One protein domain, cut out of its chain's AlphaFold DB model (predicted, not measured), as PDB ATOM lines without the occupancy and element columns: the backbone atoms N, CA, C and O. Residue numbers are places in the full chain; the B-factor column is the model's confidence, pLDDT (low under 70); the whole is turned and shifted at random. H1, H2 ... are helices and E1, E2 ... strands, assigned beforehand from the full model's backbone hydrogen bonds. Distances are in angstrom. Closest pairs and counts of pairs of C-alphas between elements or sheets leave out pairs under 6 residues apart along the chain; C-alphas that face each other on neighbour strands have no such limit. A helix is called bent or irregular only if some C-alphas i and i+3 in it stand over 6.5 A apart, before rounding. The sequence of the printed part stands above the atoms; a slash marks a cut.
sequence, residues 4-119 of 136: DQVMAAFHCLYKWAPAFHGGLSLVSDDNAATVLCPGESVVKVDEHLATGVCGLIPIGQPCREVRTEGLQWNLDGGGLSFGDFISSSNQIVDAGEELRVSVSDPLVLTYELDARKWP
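AT A GLANCE: This is residues 4 to 119 of the 136 residues of the protein "Hypothetical protein" of Pinguiococcus pyrenoidosus (UniProt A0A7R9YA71). Two antiparallel sheets, a strongly twisted one of five strands and a smaller one of three, stand partly face to face as a loose sandwich, and the helix H1 packs slantwise over E2, beside the edge strand E1, on the other face of the larger sheet. The tight link from E2 to E3 joins the two sheets, and the long stretch of residues 70 to 86 joins E5 to E6. The printed part has 116 residues with one named helix and eight named strands, in the order H1 E1 E2 E3 E4 E5 E6 E7 E8; the sheet orders are E1 - E2 - E8 - E4 - E6 and E3 - E7 - E5. The class is mixed, helices and strands, and the whole is compact, with a radius of gyration of the C-alphas of 13.4 A and spans of 38 by 32 by 27 A.

HOW THE PARTS SIT: Start with H1, residues 4 to 20, which is on the sheet of E1, residues 25 to 27, E2, residues 31 to 36, E8, residues 107 to 113, E4, residues 50 to 57, and E6, residues 87 to 91. With H1 on one face, helix and sheet make two layers. Its height over the sheet is 8.3 A, and it lies over E2, slantwise to the strands at 35 degrees on the local plane; it is only just not over E1, on which 2 of its C-alphas fall. The closest C-alphas of H1 and E2 are those of Ala 17 and Val 35, 6.3 A apart. In H1, 11 of 13 O i to N i+4 pairs are within hydrogen-bond range. E1 and E2 form a hairpin, with N 26 and O 33 2.8 A apart. Look next at N 34 and O 109, 2.9 A, between E2 and E8; at N 55 and O 110, 2.8 A, between E8 and E4; and at N 54 and O 90, 2.8 A, between E4 and E6. In the other sheet E7, residues 99 to 103, is the inner strand: within hydrogen-bond range are N 41 and O 101, 2.8 A, between E7 and its antiparallel neighbour E3, residues 39 to 43, and N 67 and O 102, 2.9 A, between E7 and its antiparallel neighbour E5, residues 66 to 69. E4 and E7 are apart.

IN THESE COORDINATES: Find C-alpha 4 at (40.030, 102.580, 10.297); from there H1 runs 23.8 A to C-alpha 20, with a kink of 31 degrees near residue 14. H1 is irregular: C-alphas 15 and 18 are 7.3 A apart. E2 is 16.2 A long, and E4, 17.9 A long, bends by 61 degrees at residue 53. E8 runs 19.3 A to C-alpha 113 at (57.405, 116.778, 8.189).

THE WHOLE: The printed part has no cut. The farthest C-alphas, those of Gly 83 and Pro 119, are 39.6 A apart. The link from E5 to E6 is long, 17 residues. The mean pLDDT of the printed part is 91.3; look for values under 70 at residues 94 to 97 and residue 119.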
ATOM      1  N   ASP A   4      40.543 102.994   8.988       98.06
ATOM      2  CA  ASP A   4      40.030 102.580  10.297       98.06
ATOM      3  C   ASP A   4      41.131 102.519  11.371       98.06
ATOM      4  O   ASP A   4      40.905 102.906  12.517       98.06
ATOM      5  N   GLN A   5      42.346 102.114  10.993       97.50
ATOM      6  CA  GLN A   5      43.496 102.097  11.899       97.50
ATOM      7  C   GLN A   5      43.992 103.509  12.225       97.50
ATOM      8  O   GLN A   5      44.375 103.770  13.362       97.50
ATOM      9  N   VAL A   6      43.938 104.432  11.259       96.69
ATOM     10  CA  VAL A   6      44.256 105.849  11.499       96.69
ATOM     11  C   VAL A   6      43.267 106.444  12.503       96.69
ATOM     12  O   VAL A   6      43.678 107.080  13.469       96.69
ATOM     13  N   MET A   7      41.968 106.172  12.348       97.62
ATOM     14  CA  MET A   7      40.954 106.627  13.307       97.62
ATOM     15  C   MET A   7      41.145 106.003  14.699       97.62
ATOM     16  O   MET A   7      40.988 106.692  15.707       97.62
ATOM     17  N   ALA A   8      41.547 104.729  14.783       97.81
ATOM     18  CA  ALA A   8      41.894 104.093  16.056       97.81
ATOM     19  C   ALA A   8      43.119 104.748  16.726       97.81
ATOM     20  O   ALA A   8      43.142 104.904  17.947       97.81
ATOM     21  N   ALA A   9      44.111 105.183  15.943       97.00
ATOM     22  CA  ALA A   9      45.257 105.928  16.458       97.00
ATOM     23  C   ALA A   9      44.834 107.295  17.023       97.00
ATOM     24  O   ALA A   9      45.215 107.631  18.144       97.00
ATOM     25  N   PHE A  10      43.975 108.042  16.316       97.12
ATOM     26  CA  PHE A  10      43.402 109.287  16.842       97.12
ATOM     27  C   PHE A  10      42.582 109.052  18.112       97.12
ATOM     28  O   PHE A  10      42.721 109.809  19.067       97.12
ATOM     29  N   HIS A  11      41.788 107.982  18.189       96.69
ATOM     30  CA  HIS A  11      41.085 107.630  19.426       96.69
ATOM     31  C   HIS A  11      42.050 107.483  20.614       96.69
ATOM     32  O   HIS A  11      41.806 108.044  21.683       96.69
ATOM     33  N   CYS A  12      43.167 106.771  20.429       96.25
ATOM     34  CA  CYS A  12      44.206 106.652  21.451       96.25
ATOM     35  C   CYS A  12      44.831 108.008  21.802       96.25
ATOM     36  O   CYS A  12      45.028 108.289  22.983       96.25
ATOM     37  N   LEU A  13      45.092 108.852  20.803       94.75
ATOM     38  CA  LEU A  13      45.629 110.196  20.999       94.75
ATOM     39  C   LEU A  13      44.706 111.035  21.898       94.75
ATOM     40  O   LEU A  13      45.151 111.528  22.927       94.75
ATOM     41  N   TYR A  14      43.405 111.099  21.594       95.50
ATOM     42  CA  TYR A  14      42.415 111.795  22.428       95.50
ATOM     43  C   TYR A  14      42.302 111.203  23.840       95.50
ATOM     44  O   TYR A  14      42.163 111.938  24.816       95.50
ATOM     45  N   LYS A  15      42.363 109.873  23.963       95.44
ATOM     46  CA  LYS A  15      42.257 109.181  25.252       95.44
ATOM     47  C   LYS A  15      43.432 109.490  26.182       95.44
ATOM     48  O   LYS A  15      43.232 109.597  27.390       95.44
ATOM     49  N   TRP A  16      44.643 109.582  25.636       95.25
ATOM     50  CA  TRP A  16      45.869 109.637  26.432       95.25
ATOM     51  C   TRP A  16      46.548 111.006  26.448       95.25
ATOM     52  O   TRP A  16      47.327 111.245  27.367       95.25
ATOM     53  N   ALA A  17      46.229 111.925  25.533       90.19
ATOM     54  CA  ALA A  17      46.794 113.277  25.530       90.19
ATOM     55  C   ALA A  17      46.723 113.974  26.906       90.19
ATOM     56  O   ALA A  17      47.754 114.497  27.327       90.19
ATOM     57  N   PRO A  18      45.618 113.906  27.684       88.75
ATOM     58  CA  PRO A  18      45.586 114.494  29.025       88.75
ATOM     59  C   PRO A  18      46.593 113.869  30.001       88.75
ATOM     60  O   PRO A  18      47.174 114.572  30.818       88.75
ATOM     61  N   ALA A  19      46.832 112.556  29.909       91.31
ATOM     62  CA  ALA A  19      47.785 111.855  30.774       91.31
ATOM     63  C   ALA A  19      49.245 112.231  30.465       91.31
ATOM     64  O   ALA A  19      50.097 112.174  31.348       91.31
ATOM     65  N   PHE A  20      49.516 112.636  29.224       87.88
ATOM     66  CA  PHE A  20      50.822 113.110  28.768       87.88
ATOM     67  C   PHE A  20      50.903 114.641  28.685       87.88
ATOM     68  O   PHE A  20      51.851 115.155  28.102       87.88
ATOM     69  N   HIS A  21      49.934 115.371  29.252       84.69
ATOM     70  CA  HIS A  21      49.867 116.839  29.212       84.69
ATOM     71  C   HIS A  21      50.004 117.418  27.786       84.69
ATOM     72  O   HIS A  21      50.673 118.420  27.582       84.69
ATOM     73  N   GLY A  22      49.418 116.760  26.779       77.19
ATOM     74  CA  GLY A  22      49.526 117.162  25.366       77.19
ATOM     75  C   GLY A  22      50.823 116.731  24.662       77.19
ATOM     76  O   GLY A  22      50.929 116.858  23.446       77.19
ATOM     77  N   GLY A  23      51.778 116.135  25.382       84.31
ATOM     78  CA  GLY A  23      53.061 115.658  24.852       84.31
ATOM     79  C   GLY A  23      53.014 114.312  24.118       84.31
ATOM     80  O   GLY A  23      54.041 113.649  23.993       84.31
ATOM     81  N   LEU A  24      51.838 113.863  23.669       90.38
ATOM     82  CA  LEU A  24      51.685 112.646  22.868       90.38
ATOM     83  C   LEU A  24      51.406 113.032  21.415       90.38
ATOM     84  O   LEU A  24      50.453 113.762  21.163       90.38
ATOM     85  N   SER A  25      52.179 112.485  20.477       91.81
ATOM     86  CA  SER A  25      52.027 112.746  19.041       91.81
ATOM     87  C   SER A  25      51.967 111.451  18.237       91.81
ATOM     88  O   SER A  25      52.652 110.475  18.541       91.81
ATOM     89  N   LEU A  26      51.159 111.452  17.181       93.56
ATOM     90  CA  LEU A  26      51.225 110.478  16.097       93.56
ATOM     91  C   LEU A  26      52.198 111.000  15.042       93.56
ATOM     92  O   LEU A  26      52.159 112.185  14.727       93.56
ATOM     93  N   VAL A  27      53.039 110.127  14.492       91.44
ATOM     94  CA  VAL A  27      54.054 110.488  13.492       91.44
ATOM     95  C   VAL A  27      53.994 109.488  12.335       91.44
ATOM     96  O   VAL A  27      53.965 108.278  12.568       91.44
ATOM     97  N   SER A  28      53.938 109.998  11.106       89.62
ATOM     98  CA  SER A  28      54.124 109.270   9.845       89.62
ATOM     99  C   SER A  28      55.410 109.736   9.153       89.62
ATOM    100  O   SER A  28      56.188 110.501   9.720       89.62
ATOM    101  N   ASP A  29      55.634 109.273   7.923       86.81
ATOM    102  CA  ASP A  29      56.808 109.640   7.124       86.81
ATOM    103  C   ASP A  29      56.858 111.148   6.796       86.81
ATOM    104  O   ASP A  29      57.933 111.716   6.616       86.81
ATOM    105  N   ASP A  30      55.695 111.790   6.707       90.00
ATOM    106  CA  ASP A  30      55.485 113.134   6.165       90.00
ATOM    107  C   ASP A  30      54.599 114.020   7.053       90.00
ATOM    108  O   ASP A  30      54.355 115.184   6.737       90.00
ATOM    109  N   ASN A  31      54.073 113.502   8.162       91.31
ATOM    110  CA  ASN A  31      53.170 114.255   9.023       91.31
ATOM    111  C   ASN A  31      53.391 113.916  10.496       91.31
ATOM    112  O   ASN A  31      53.721 112.789  10.863       91.31
ATOM    113  N   ALA A  32      53.074 114.869  11.362       92.19
ATOM    114  CA  ALA A  32      52.743 114.562  12.742       92.19
ATOM    115  C   ALA A  32      51.426 115.218  13.151       92.19
ATOM    116  O   ALA A  32      50.944 116.168  12.524       92.19
ATOM    117  N   ALA A  33      50.817 114.667  14.197       94.88
ATOM    118  CA  ALA A  33      49.581 115.168  14.770       94.88
ATOM    119  C   ALA A  33      49.563 114.998  16.292       94.88
ATOM    120  O   ALA A  33      49.880 113.926  16.805       94.88
ATOM    121  N   THR A  34      49.124 116.032  17.003       95.06
ATOM    122  CA  THR A  34      48.886 116.026  18.454       95.06
ATOM    123  C   THR A  34      47.496 116.584  18.761       95.06
ATOM    124  O   THR A  34      46.883 117.249  17.923       95.06
ATOM    125  N   VAL A  35      46.971 116.300  19.954       96.00
ATOM    126  CA  VAL A  35      45.726 116.897  20.453       96.00
ATOM    127  C   VAL A  35      46.069 118.023  21.419       96.00
ATOM    128  O   VAL A  35      46.644 117.790  22.481       96.00
ATOM    129  N   LEU A  36      45.642 119.231  21.066       95.06
ATOM    130  CA  LEU A  36      45.633 120.380  21.959       95.06
ATOM    131  C   LEU A  36      44.493 120.207  22.963       95.06
ATOM    132  O   LEU A  36      43.339 119.987  22.577       95.06
ATOM    133  N   CYS A  37      44.816 120.276  24.252       93.69
ATOM    134  CA  CYS A  37      43.809 120.294  25.308       93.69
ATOM    135  C   CYS A  37      43.161 121.689  25.393       93.69
ATOM    136  O   CYS A  37      43.805 122.670  25.026       93.69
ATOM    137  N   PRO A  38      41.914 121.807  25.891       95.94
ATOM    138  CA  PRO A  38      41.287 123.103  26.141       95.94
ATOM    139  C   PRO A  38      42.161 124.031  26.977       95.94
ATOM    140  O   PRO A  38      42.720 123.609  27.991       95.94
ATOM    141  N   GLY A  39      42.203 125.299  26.582       95.62
ATOM    142  CA  GLY A  39      43.062 126.316  27.172       95.62
ATOM    143  C   GLY A  39      44.092 126.831  26.176       95.62
ATOM    144  O   GLY A  39      43.880 126.785  24.965       95.62
ATOM    145  N   GLU A  40      45.188 127.355  26.711       94.94
ATOM    146  CA  GLU A  40      46.296 127.906  25.937       94.94
ATOM    147  C   GLU A  40      47.418 126.878  25.812       94.94
ATOM    148  O   GLU A  40      47.672 126.088  26.721       94.94
ATOM    149  N   SER A  41      48.088 126.872  24.669       92.19
ATOM    150  CA  SER A  41      49.228 126.006  24.385       92.19
ATOM    151  C   SER A  41      50.271 126.773  23.591       92.19
ATOM    152  O   SER A  41      49.929 127.605  22.741       92.19
ATOM    153  N   VAL A  42      51.542 126.475  23.859       91.00
ATOM    154  CA  VAL A  42      52.678 127.078  23.174       91.00
ATOM    155  C   VAL A  42      53.420 125.982  22.418       91.00
ATOM    156  O   VAL A  42      54.133 125.143  22.961       91.00
ATOM    157  N   VAL A  43      53.240 125.970  21.107       87.62
ATOM    158  CA  VAL A  43      53.797 124.936  20.246       87.62
ATOM    159  C   VAL A  43      55.103 125.428  19.643       87.62
ATOM    160  O   VAL A  43      55.144 126.437  18.942       87.62
ATOM    161  N   LYS A  44      56.175 124.670  19.876       83.44
ATOM    162  CA  LYS A  44      57.453 124.836  19.184       83.44
ATOM    163  C   LYS A  44      57.579 123.742  18.142       83.44
ATOM    164  O   LYS A  44      57.582 122.561  18.477       83.44
ATOM    165  N   VAL A  45      57.656 124.145  16.880       78.44
ATOM    166  CA  VAL A  45      57.917 123.222  15.778       78.44
ATOM    167  C   VAL A  45      59.362 123.409  15.347       78.44
ATOM    168  O   VAL A  45      59.768 124.514  14.999       78.44
ATOM    169  N   ASP A  46      60.134 122.325  15.383       78.06
ATOM    170  CA  ASP A  46      61.515 122.326  14.913       78.06
ATOM    171  C   ASP A  46      61.544 122.480  13.381       78.06
ATOM    172  O   ASP A  46      61.082 121.611  12.631       78.06
ATOM    173  N   GLU A  47      62.083 123.601  12.905       76.44
ATOM    174  CA  GLU A  47      62.201 123.932  11.482       76.44
ATOM    175  C   GLU A  47      63.143 122.996  10.708       76.44
ATOM    176  O   GLU A  47      63.066 122.883   9.473       76.44
ATOM    177  N   HIS A  48      64.013 122.290  11.434       77.38
ATOM    178  CA  HIS A  48      64.875 121.246  10.898       77.38
ATOM    179  C   HIS A  48      64.133 119.918  10.721       77.38
ATOM    180  O   HIS A  48      64.692 118.997  10.141       77.38
ATOM    181  N   LEU A  49      62.884 119.798  11.177       77.81
ATOM    182  CA  LEU A  49      62.073 118.585  11.019       77.81
ATOM    183  C   LEU A  49      60.802 118.833  10.200       77.81
ATOM    184  O   LEU A  49      60.359 117.939   9.479       77.81
ATOM    185  N   ALA A  50      60.232 120.037  10.267       85.56
ATOM    186  CA  ALA A  50      58.980 120.384   9.600       85.56
ATOM    187  C   ALA A  50      59.160 121.346   8.416       85.56
ATOM    188  O   ALA A  50      60.139 122.091   8.316       85.56
ATOM    189  N   THR A  51      58.187 121.372   7.506       88.44
ATOM    190  CA  THR A  51      58.110 122.378   6.423       88.44
ATOM    191  C   THR A  51      57.452 123.684   6.880       88.44
ATOM    192  O   THR A  51      57.549 124.707   6.202       88.44
ATOM    193  N   GLY A  52      56.776 123.646   8.031       88.94
ATOM    194  CA  GLY A  52      55.939 124.721   8.559       88.94
ATOM    195  C   GLY A  52      54.493 124.684   8.051       88.94
ATOM    196  O   GLY A  52      53.650 125.381   8.615       88.94
ATOM    197  N   VAL A  53      54.166 123.846   7.058       93.38
ATOM    198  CA  VAL A  53      52.772 123.613   6.652       93.38
ATOM    199  C   VAL A  53      52.041 122.912   7.794       93.38
ATOM    200  O   VAL A  53      52.537 121.934   8.353       93.38
ATOM    201  N   CYS A  54      50.860 123.406   8.161       95.06
ATOM    202  CA  CYS A  54      50.098 122.910   9.301       95.06
ATOM    203  C   CYS A  54      48.576 123.001   9.117       95.06
ATOM    204  O   CYS A  54      48.057 123.504   8.116       95.06
ATOM    205  N   GLY A  55      47.841 122.482  10.098       97.38
ATOM    206  CA  GLY A  55      46.389 122.568  10.153       97.38
ATOM    207  C   GLY A  55      45.816 122.298  11.542       97.38
ATOM    208  O   GLY A  55      46.441 121.645  12.377       97.38
ATOM    209  N   LEU A  56      44.598 122.789  11.764       98.19
ATOM    210  CA  LEU A  56      43.804 122.606  12.974       98.19
ATOM    211  C   LEU A  56      42.495 121.888  12.621       98.19
ATOM    212  O   LEU A  56      41.635 122.448  11.935       98.19
ATOM    213  N   ILE A  57      42.355 120.637  13.069       98.38
ATOM    214  CA  ILE A  57      41.331 119.702  12.590       98.38
ATOM    215  C   ILE A  57      40.398 119.255  13.738       98.38
ATOM    216  O   ILE A  57      40.847 118.611  14.692       98.38
ATOM    217  N   PRO A  58      39.084 119.533  13.663       97.75
ATOM    218  CA  PRO A  58      38.113 119.199  14.711       97.75
ATOM    219  C   PRO A  58      37.588 117.753  14.585       97.75
ATOM    220  O   PRO A  58      36.411 117.535  14.308       97.75
ATOM    221  N   ILE A  59      38.461 116.744  14.737       96.56
ATOM    222  CA  ILE A  59      38.125 115.319  14.489       96.56
ATOM    223  C   ILE A  59      37.095 114.761  15.478       96.56
ATOM    224  O   ILE A  59      36.151 114.093  15.063       96.56
ATOM    225  N   GLY A  60      37.281 114.987  16.781       92.75
ATOM    226  CA  GLY A  60      36.402 114.411  17.804       92.75
ATOM    227  C   GLY A  60      35.063 115.138  17.941       92.75
ATOM    228  O   GLY A  60      34.027 114.505  18.131       92.75
ATOM    229  N   GLN A  61      35.097 116.467  17.860       96.75
ATOM    230  CA  GLN A  61      33.946 117.348  18.043       96.75
ATOM    231  C   GLN A  61      34.259 118.753  17.511       96.75
ATOM    232  O   GLN A  61      35.438 119.086  17.350       96.75
ATOM    233  N   PRO A  62      33.234 119.593  17.275       98.31
ATOM    234  CA  PRO A  62      33.439 121.008  16.994       98.31
ATOM    235  C   PRO A  62      34.250 121.695  18.097       98.31
ATOM    236  O   PRO A  62      33.963 121.510  19.280       98.31
ATOM    237  N   CYS A  63      35.214 122.525  17.705       98.44
ATOM    238  CA  CYS A  63      35.847 123.479  18.608       98.44
ATOM    239  C   CYS A  63      35.140 124.820  18.462       98.44
ATOM    240  O   CYS A  63      35.021 125.329  17.353       98.44
ATOM    241  N   ARG A  64      34.595 125.355  19.553       98.12
ATOM    242  CA  ARG A  64      33.690 126.515  19.501       98.12
ATOM    243  C   ARG A  64      34.417 127.843  19.347       98.12
ATOM    244  O   ARG A  64      33.879 128.747  18.716       98.12
ATOM    245  N   GLU A  65      35.605 127.950  19.922       98.19
ATOM    246  CA  GLU A  65      36.431 129.148  19.866       98.19
ATOM    247  C   GLU A  65      37.896 128.758  19.690       98.19
ATOM    248  O   GLU A  65      38.427 127.941  20.449       98.19
ATOM    249  N   VAL A  66      38.537 129.347  18.680       98.44
ATOM    250  CA  VAL A  66      39.962 129.169  18.401       98.44
ATOM    251  C   VAL A  66      40.622 130.526  18.191       98.44
ATOM    252  O   VAL A  66      40.166 131.315  17.365       98.44
ATOM    253  N   ARG A  67      41.716 130.788  18.907       98.38
ATOM    254  CA  ARG A  67      42.626 131.909  18.633       98.38
ATOM    255  C   ARG A  67      44.032 131.398  18.368       98.38
ATOM    256  O   ARG A  67      44.469 130.454  19.025       98.38
ATOM    257  N   THR A  68      44.739 132.013  17.428       97.19
ATOM    258  CA  THR A  68      46.124 131.657  17.110       97.19
ATOM    259  C   THR A  68      46.993 132.886  16.883       97.19
ATOM    260  O   THR A  68      46.526 133.889  16.348       97.19
ATOM    261  N   GLU A  69      48.277 132.760  17.196       95.25
ATOM    262  CA  GLU A  69      49.332 133.701  16.811       95.25
ATOM    263  C   GLU A  69      50.522 132.907  16.249       95.25
ATOM    264  O   GLU A  69      50.840 131.830  16.754       95.25
ATOM    265  N   GLY A  70      51.169 133.421  15.200       93.00
ATOM    266  CA  GLY A  70      52.281 132.744  14.510       93.00
ATOM    267  C   GLY A  70      51.890 131.930  13.265       93.00
ATOM    268  O   GLY A  70      52.757 131.331  12.628       93.00
ATOM    269  N   LEU A  71      50.609 131.924  12.872       94.62
ATOM    270  CA  LEU A  71      50.149 131.356  11.599       94.62
ATOM    271  C   LEU A  71      50.029 132.423  10.500       94.62
ATOM    272  O   LEU A  71      49.685 133.576  10.762       94.62
ATOM    273  N   GLN A  72      50.222 132.018   9.244       95.19
ATOM    274  CA  GLN A  72      49.996 132.833   8.045       95.19
ATOM    275  C   GLN A  72      48.551 133.320   7.971       95.19
ATOM    276  O   GLN A  72      48.291 134.454   7.564       95.19
ATOM    277  N   TRP A  73      47.623 132.453   8.372       96.62
ATOM    278  CA  TRP A  73      46.213 132.773   8.537       96.62
ATOM    279  C   TRP A  73      45.833 132.530   9.993       96.62
ATOM    280  O   TRP A  73      45.378 131.441  10.351       96.62
ATOM    281  N   ASN A  74      46.077 133.536  10.836       97.00
ATOM    282  CA  ASN A  74      45.675 133.485  12.235       97.00
ATOM    283  C   ASN A  74      44.151 133.476  12.383       97.00
ATOM    284  O   ASN A  74      43.428 134.108  11.611       97.00
ATOM    285  N   LEU A  75      43.683 132.766  13.405       97.31
ATOM    286  CA  LEU A  75      42.293 132.754  13.839       97.31
ATOM    287  C   LEU A  75      42.152 133.710  15.027       97.31
ATOM    288  O   LEU A  75      42.971 133.673  15.940       97.31
ATOM    289  N   ASP A  76      41.121 134.552  15.031       96.62
ATOM    290  CA  ASP A  76      40.814 135.475  16.135       96.62
ATOM    291  C   ASP A  76      39.387 135.232  16.652       96.62
ATOM    292  O   ASP A  76      38.505 136.092  16.626       96.62
ATOM    293  N   GLY A  77      39.137 133.989  17.065       91.94
ATOM    294  CA  GLY A  77      37.830 133.494  17.475       91.94
ATOM    295  C   GLY A  77      37.101 132.752  16.355       91.94
ATOM    296  O   GLY A  77      37.644 132.463  15.290       91.94
ATOM    297  N   GLY A  78      35.837 132.424  16.617       94.50
ATOM    298  CA  GLY A  78      35.051 131.549  15.748       94.50
ATOM    299  C   GLY A  78      35.366 130.066  15.963       94.50
ATOM    300  O   GLY A  78      36.335 129.701  16.630       94.50
ATOM    301  N   GLY A  79      34.491 129.215  15.431       96.56
ATOM    302  CA  GLY A  79      34.563 127.773  15.626       96.56
ATOM    303  C   GLY A  79      35.149 127.026  14.431       96.56
ATOM    304  O   GLY A  79      35.084 127.489  13.295       96.56
ATOM    305  N   LEU A  80      35.674 125.832  14.697       98.62
ATOM    306  CA  LEU A  80      36.075 124.851  13.694       98.62
ATOM    307  C   LEU A  80      35.169 123.624  13.790       98.62
ATOM    308  O   LEU A  80      35.012 123.040  14.865       98.62
ATOM    309  N   SER A  81      34.596 123.195  12.667       98.44
ATOM    310  CA  SER A  81      33.800 121.967  12.594       98.44
ATOM    311  C   SER A  81      33.767 121.374  11.185       98.44
ATOM    312  O   SER A  81      33.847 122.082  10.180       98.44
ATOM    313  N   PHE A  82      33.616 120.051  11.101       98.12
ATOM    314  CA  PHE A  82      33.311 119.402   9.828       98.12
ATOM    315  C   PHE A  82      31.940 119.856   9.314       98.12
ATOM    316  O   PHE A  82      30.945 119.758  10.028       98.12
ATOM    317  N   GLY A  83      31.897 120.305   8.058       97.31
ATOM    318  CA  GLY A  83      30.693 120.850   7.421       97.31
ATOM    319  C   GLY A  83      30.586 122.375   7.467       97.31
ATOM    320  O   GLY A  83      29.703 122.917   6.810       97.31
ATOM    321  N   ASP A  84      31.492 123.047   8.181       96.88
ATOM    322  CA  ASP A  84      31.588 124.505   8.211       96.88
ATOM    323  C   ASP A  84      33.020 124.941   7.865       96.88
ATOM    324  O   ASP A  84      33.380 124.993   6.687       96.88
ATOM    325  N   PHE A  85      33.875 125.147   8.871       98.00
ATOM    326  CA  PHE A  85      35.244 125.609   8.673       98.00
ATOM    327  C   PHE A  85      36.289 124.693   9.324       98.00
ATOM    328  O   PHE A  85      36.158 124.268  10.473       98.00
ATOM    329  N   ILE A  86      37.353 124.409   8.570       98.31
ATOM    330  CA  ILE A  86      38.541 123.663   8.999       98.31
ATOM    331  C   ILE A  86      39.761 124.449   8.522       98.31
ATOM    332  O   ILE A  86      39.838 124.822   7.352       98.31
ATOM    333  N   SER A  87      40.732 124.668   9.410       98.00
ATOM    334  CA  SER A  87      42.006 125.288   9.041       98.00
ATOM    335  C   SER A  87      42.940 124.204   8.504       98.00
ATOM    336  O   SER A  87      43.561 123.474   9.270       98.00
ATOM    337  N   SER A  88      43.005 124.052   7.185       97.38
ATOM    338  CA  SER A  88      43.928 123.135   6.501       97.38
ATOM    339  C   SER A  88      44.846 123.906   5.562       97.38
ATOM    340  O   SER A  88      44.417 124.912   4.999       97.38
ATOM    341  N   SER A  89      46.066 123.406   5.346       95.69
ATOM    342  CA  SER A  89      47.077 124.076   4.509       95.69
ATOM    343  C   SER A  89      47.419 125.480   5.013       95.69
ATOM    344  O   SER A  89      47.648 126.396   4.227       95.69
ATOM    345  N   ASN A  90      47.439 125.639   6.337       96.25
ATOM    346  CA  ASN A  90      47.970 126.824   6.987       96.25
ATOM    347  C   ASN A  90      49.504 126.732   7.038       96.25
ATOM    348  O   ASN A  90      50.083 125.701   6.700       96.25
ATOM    349  N   GLN A  91      50.172 127.803   7.441       93.38
ATOM    350  CA  GLN A  91      51.627 127.876   7.461       93.38
ATOM    351  C   GLN A  91      52.080 128.580   8.735       93.38
ATOM    352  O   GLN A  91      51.548 129.632   9.072       93.38
ATOM    353  N   ILE A  92      53.068 128.028   9.427       90.62
ATOM    354  CA  ILE A  92      53.780 128.720  10.503       90.62
ATOM    355  C   ILE A  92      54.765 129.680   9.827       90.62
ATOM    356  O   ILE A  92      55.590 129.237   9.021       90.62
ATOM    357  N   VAL A  93      54.615 130.985  10.073       84.50
ATOM    358  CA  VAL A  93      55.319 132.038   9.309       84.50
ATOM    359  C   VAL A  93      56.705 132.380   9.842       84.50
ATOM    360  O   VAL A  93      57.536 132.826   9.060       84.50
ATOM    361  N   ASP A  94      56.983 132.065  11.105       69.62
ATOM    362  CA  ASP A  94      58.280 132.288  11.744       69.62
ATOM    363  C   ASP A  94      58.766 130.977  12.367       69.62
ATOM    364  O   ASP A  94      58.542 130.682  13.541       69.62
ATOM    365  N   ALA A  95      59.387 130.137  11.537       55.97
ATOM    366  CA  ALA A  95      59.955 128.862  11.953       55.97
ATOM    367  C   ALA A  95      61.141 129.140  12.904       55.97
ATOM    368  O   ALA A  95      62.229 129.499  12.478       55.97
ATOM    369  N   GLY A  96      60.879 129.116  14.213       55.28
ATOM    370  CA  GLY A  96      61.802 129.580  15.256       55.28
ATOM    371  C   GLY A  96      61.107 130.366  16.373       55.28
ATOM    372  O   GLY A  96      61.603 130.385  17.501       55.28
ATOM    373  N   GLU A  97      59.935 130.946  16.095       61.72
ATOM    374  CA  GLU A  97      59.045 131.536  17.095       61.72
ATOM    375  C   GLU A  97      57.941 130.560  17.537       61.72
ATOM    376  O   GLU A  97      57.653 129.538  16.914       61.72
ATOM    377  N   GLU A  98      57.360 130.856  18.695       82.62
ATOM    378  CA  GLU A  98      56.345 130.043  19.356       82.62
ATOM    379  C   GLU A  98      54.967 130.218  18.694       82.62
ATOM    380  O   GLU A  98      54.410 131.315  18.704       82.62
ATOM    381  N   LEU A  99      54.366 129.131  18.200       90.31
ATOM    382  CA  LEU A  99      52.958 129.119  17.799       90.31
ATOM    383  C   LEU A  99      52.090 129.127  19.064       90.31
ATOM    384  O   LEU A  99      52.087 128.160  19.828       90.31
ATOM    385  N   ARG A 100      51.323 130.197  19.282       94.12
ATOM    386  CA  ARG A 100      50.360 130.272  20.392       94.12
ATOM    387  C   ARG A 100      48.993 129.855  19.892       94.12
ATOM    388  O   ARG A 100      48.511 130.384  18.893       94.12
ATOM    389  N   VAL A 101      48.363 128.917  20.589       95.81
ATOM    390  CA  VAL A 101      47.023 128.435  20.250       95.81
ATOM    391  C   VAL A 101      46.166 128.420  21.503       95.81
ATOM    392  O   VAL A 101      46.559 127.858  22.520       95.81
ATOM    393  N   SER A 102      44.983 129.022  21.424       97.50
ATOM    394  CA  SER A 102      43.959 128.969  22.463       97.50
ATOM    395  C   SER A 102      42.715 128.295  21.900       97.50
ATOM    396  O   SER A 102      42.213 128.707  20.851       97.50
ATOM    397  N   VAL A 103      42.240 127.239  22.558       97.81
ATOM    398  CA  VAL A 103      41.102 126.428  22.101       97.81
ATOM    399  C   VAL A 103      40.105 126.177  23.225       97.81
ATOM    400  O   VAL A 103      40.483 125.881  24.358       97.81
ATOM    401  N   SER A 104      38.809 126.246  22.916       98.12
ATOM    402  CA  SER A 104      37.745 125.945  23.887       98.12
ATOM    403  C   SER A 104      37.493 124.448  24.077       98.12
ATOM    404  O   SER A 104      36.956 124.035  25.106       98.12
ATOM    405  N   ASP A 105      37.839 123.633  23.083       97.75
ATOM    406  CA  ASP A 105      37.577 122.198  23.043       97.75
ATOM    407  C   ASP A 105      38.787 121.463  22.421       97.75
ATOM    408  O   ASP A 105      39.517 122.063  21.630       97.75
ATOM    409  N   PRO A 106      39.010 120.172  22.740       96.50
ATOM    410  CA  PRO A 106      40.061 119.356  22.139       96.50
ATOM    411  C   PRO A 106      40.151 119.460  20.612       96.50
ATOM    412  O   PRO A 106      39.198 119.126  19.901       96.50
ATOM    413  N   LEU A 107      41.324 119.839  20.107       97.88
ATOM    414  CA  LEU A 107      41.547 120.124  18.689       97.88
ATOM    415  C   LEU A 107      42.838 119.462  18.209       97.88
ATOM    416  O   LEU A 107      43.852 119.511  18.900       97.88
ATOM    417  N   VAL A 108      42.818 118.834  17.032       97.75
ATOM    418  CA  VAL A 108      44.039 118.246  16.469       97.75
ATOM    419  C   VAL A 108      44.865 119.343  15.821       97.75
ATOM    420  O   VAL A 108      44.380 120.002  14.906       97.75
ATOM    421  N   LEU A 109      46.117 119.486  16.243       96.50
ATOM    422  CA  LEU A 109      47.138 120.202  15.489       96.50
ATOM    423  C   LEU A 109      47.927 119.189  14.667       96.50
ATOM    424  O   LEU A 109      48.431 118.206  15.210       96.50
ATOM    425  N   THR A 110      48.048 119.435  13.370       95.81
ATOM    426  CA  THR A 110      48.889 118.648  12.470       95.81
ATOM    427  C   THR A 110      49.871 119.541  11.736       95.81
ATOM    428  O   THR A 110      49.566 120.701  11.464       95.81
ATOM    429  N   TYR A 111      51.045 119.009  11.419       92.25
ATOM    430  CA  TYR A 111      52.047 119.691  10.614       92.25
ATOM    431  C   TYR A 111      52.815 118.698   9.742       92.25
ATOM    432  O   TYR A 111      52.946 117.516  10.073       92.25
ATOM    433  N   GLU A 112      53.274 119.193   8.600       93.00
ATOM    434  CA  GLU A 112      54.020 118.436   7.604       93.00
ATOM    435  C   GLU A 112      55.495 118.341   8.006       93.00
ATOM    436  O   GLU A 112      56.148 119.334   8.346       93.00
ATOM    437  N   LEU A 113      56.009 117.116   7.959       90.12
ATOM    438  CA  LEU A 113      57.405 116.778   8.189       90.12
ATOM    439  C   LEU A 113      58.144 116.688   6.855       90.12
ATOM    440  O   LEU A 113      57.588 116.263   5.846       90.12
ATOM    441  N   ASP A 114      59.430 117.025   6.867       87.25
ATOM    442  CA  ASP A 114      60.321 116.773   5.739       87.25
ATOM    443  C   ASP A 114      61.426 115.810   6.167       87.25
ATOM    444  O   ASP A 114      62.448 116.212   6.725       87.25
ATOM    445  N   ALA A 115      61.238 114.525   5.862       76.38
ATOM    446  CA  ALA A 115      62.205 113.476   6.174       76.38
ATOM    447  C   ALA A 115      63.606 113.736   5.583       76.38
ATOM    448  O   ALA A 115      64.588 113.204   6.093       76.38
ATOM    449  N   ARG A 116      63.738 114.576   4.543       77.31
ATOM    450  CA  ARG A 116      65.049 114.965   3.984       77.31
ATOM    451  C   ARG A 116      65.812 115.927   4.891       77.31
ATOM    452  O   ARG A 116      67.021 116.058   4.729       77.31
ATOM    453  N   LYS A 117      65.117 116.624   5.793       72.31
ATOM    454  CA  LYS A 117      65.735 117.487   6.803       72.31
ATOM    455  C   LYS A 117      66.139 116.717   8.062       72.31
ATOM    456  O   LYS A 117      66.947 117.213   8.843       72.31
ATOM    457  N   TRP A 118      65.612 115.505   8.245       71.31
ATOM    458  CA  TRP A 118      65.952 114.673   9.390       71.31
ATOM    459  C   TRP A 118      67.442 114.313   9.352       71.31
ATOM    460  O   TRP A 118      67.945 113.931   8.288       71.31
ATOM    461  N   PRO A 119      68.168 114.406  10.479       67.56
ATOM    462  CA  PRO A 119      69.545 113.939  10.524       67.56
ATOM    463  C   PRO A 119      69.620 112.467  10.101       67.56
ATOM    464  O   PRO A 119      68.707 111.680  10.364       67.56
TER     465      PRO A 119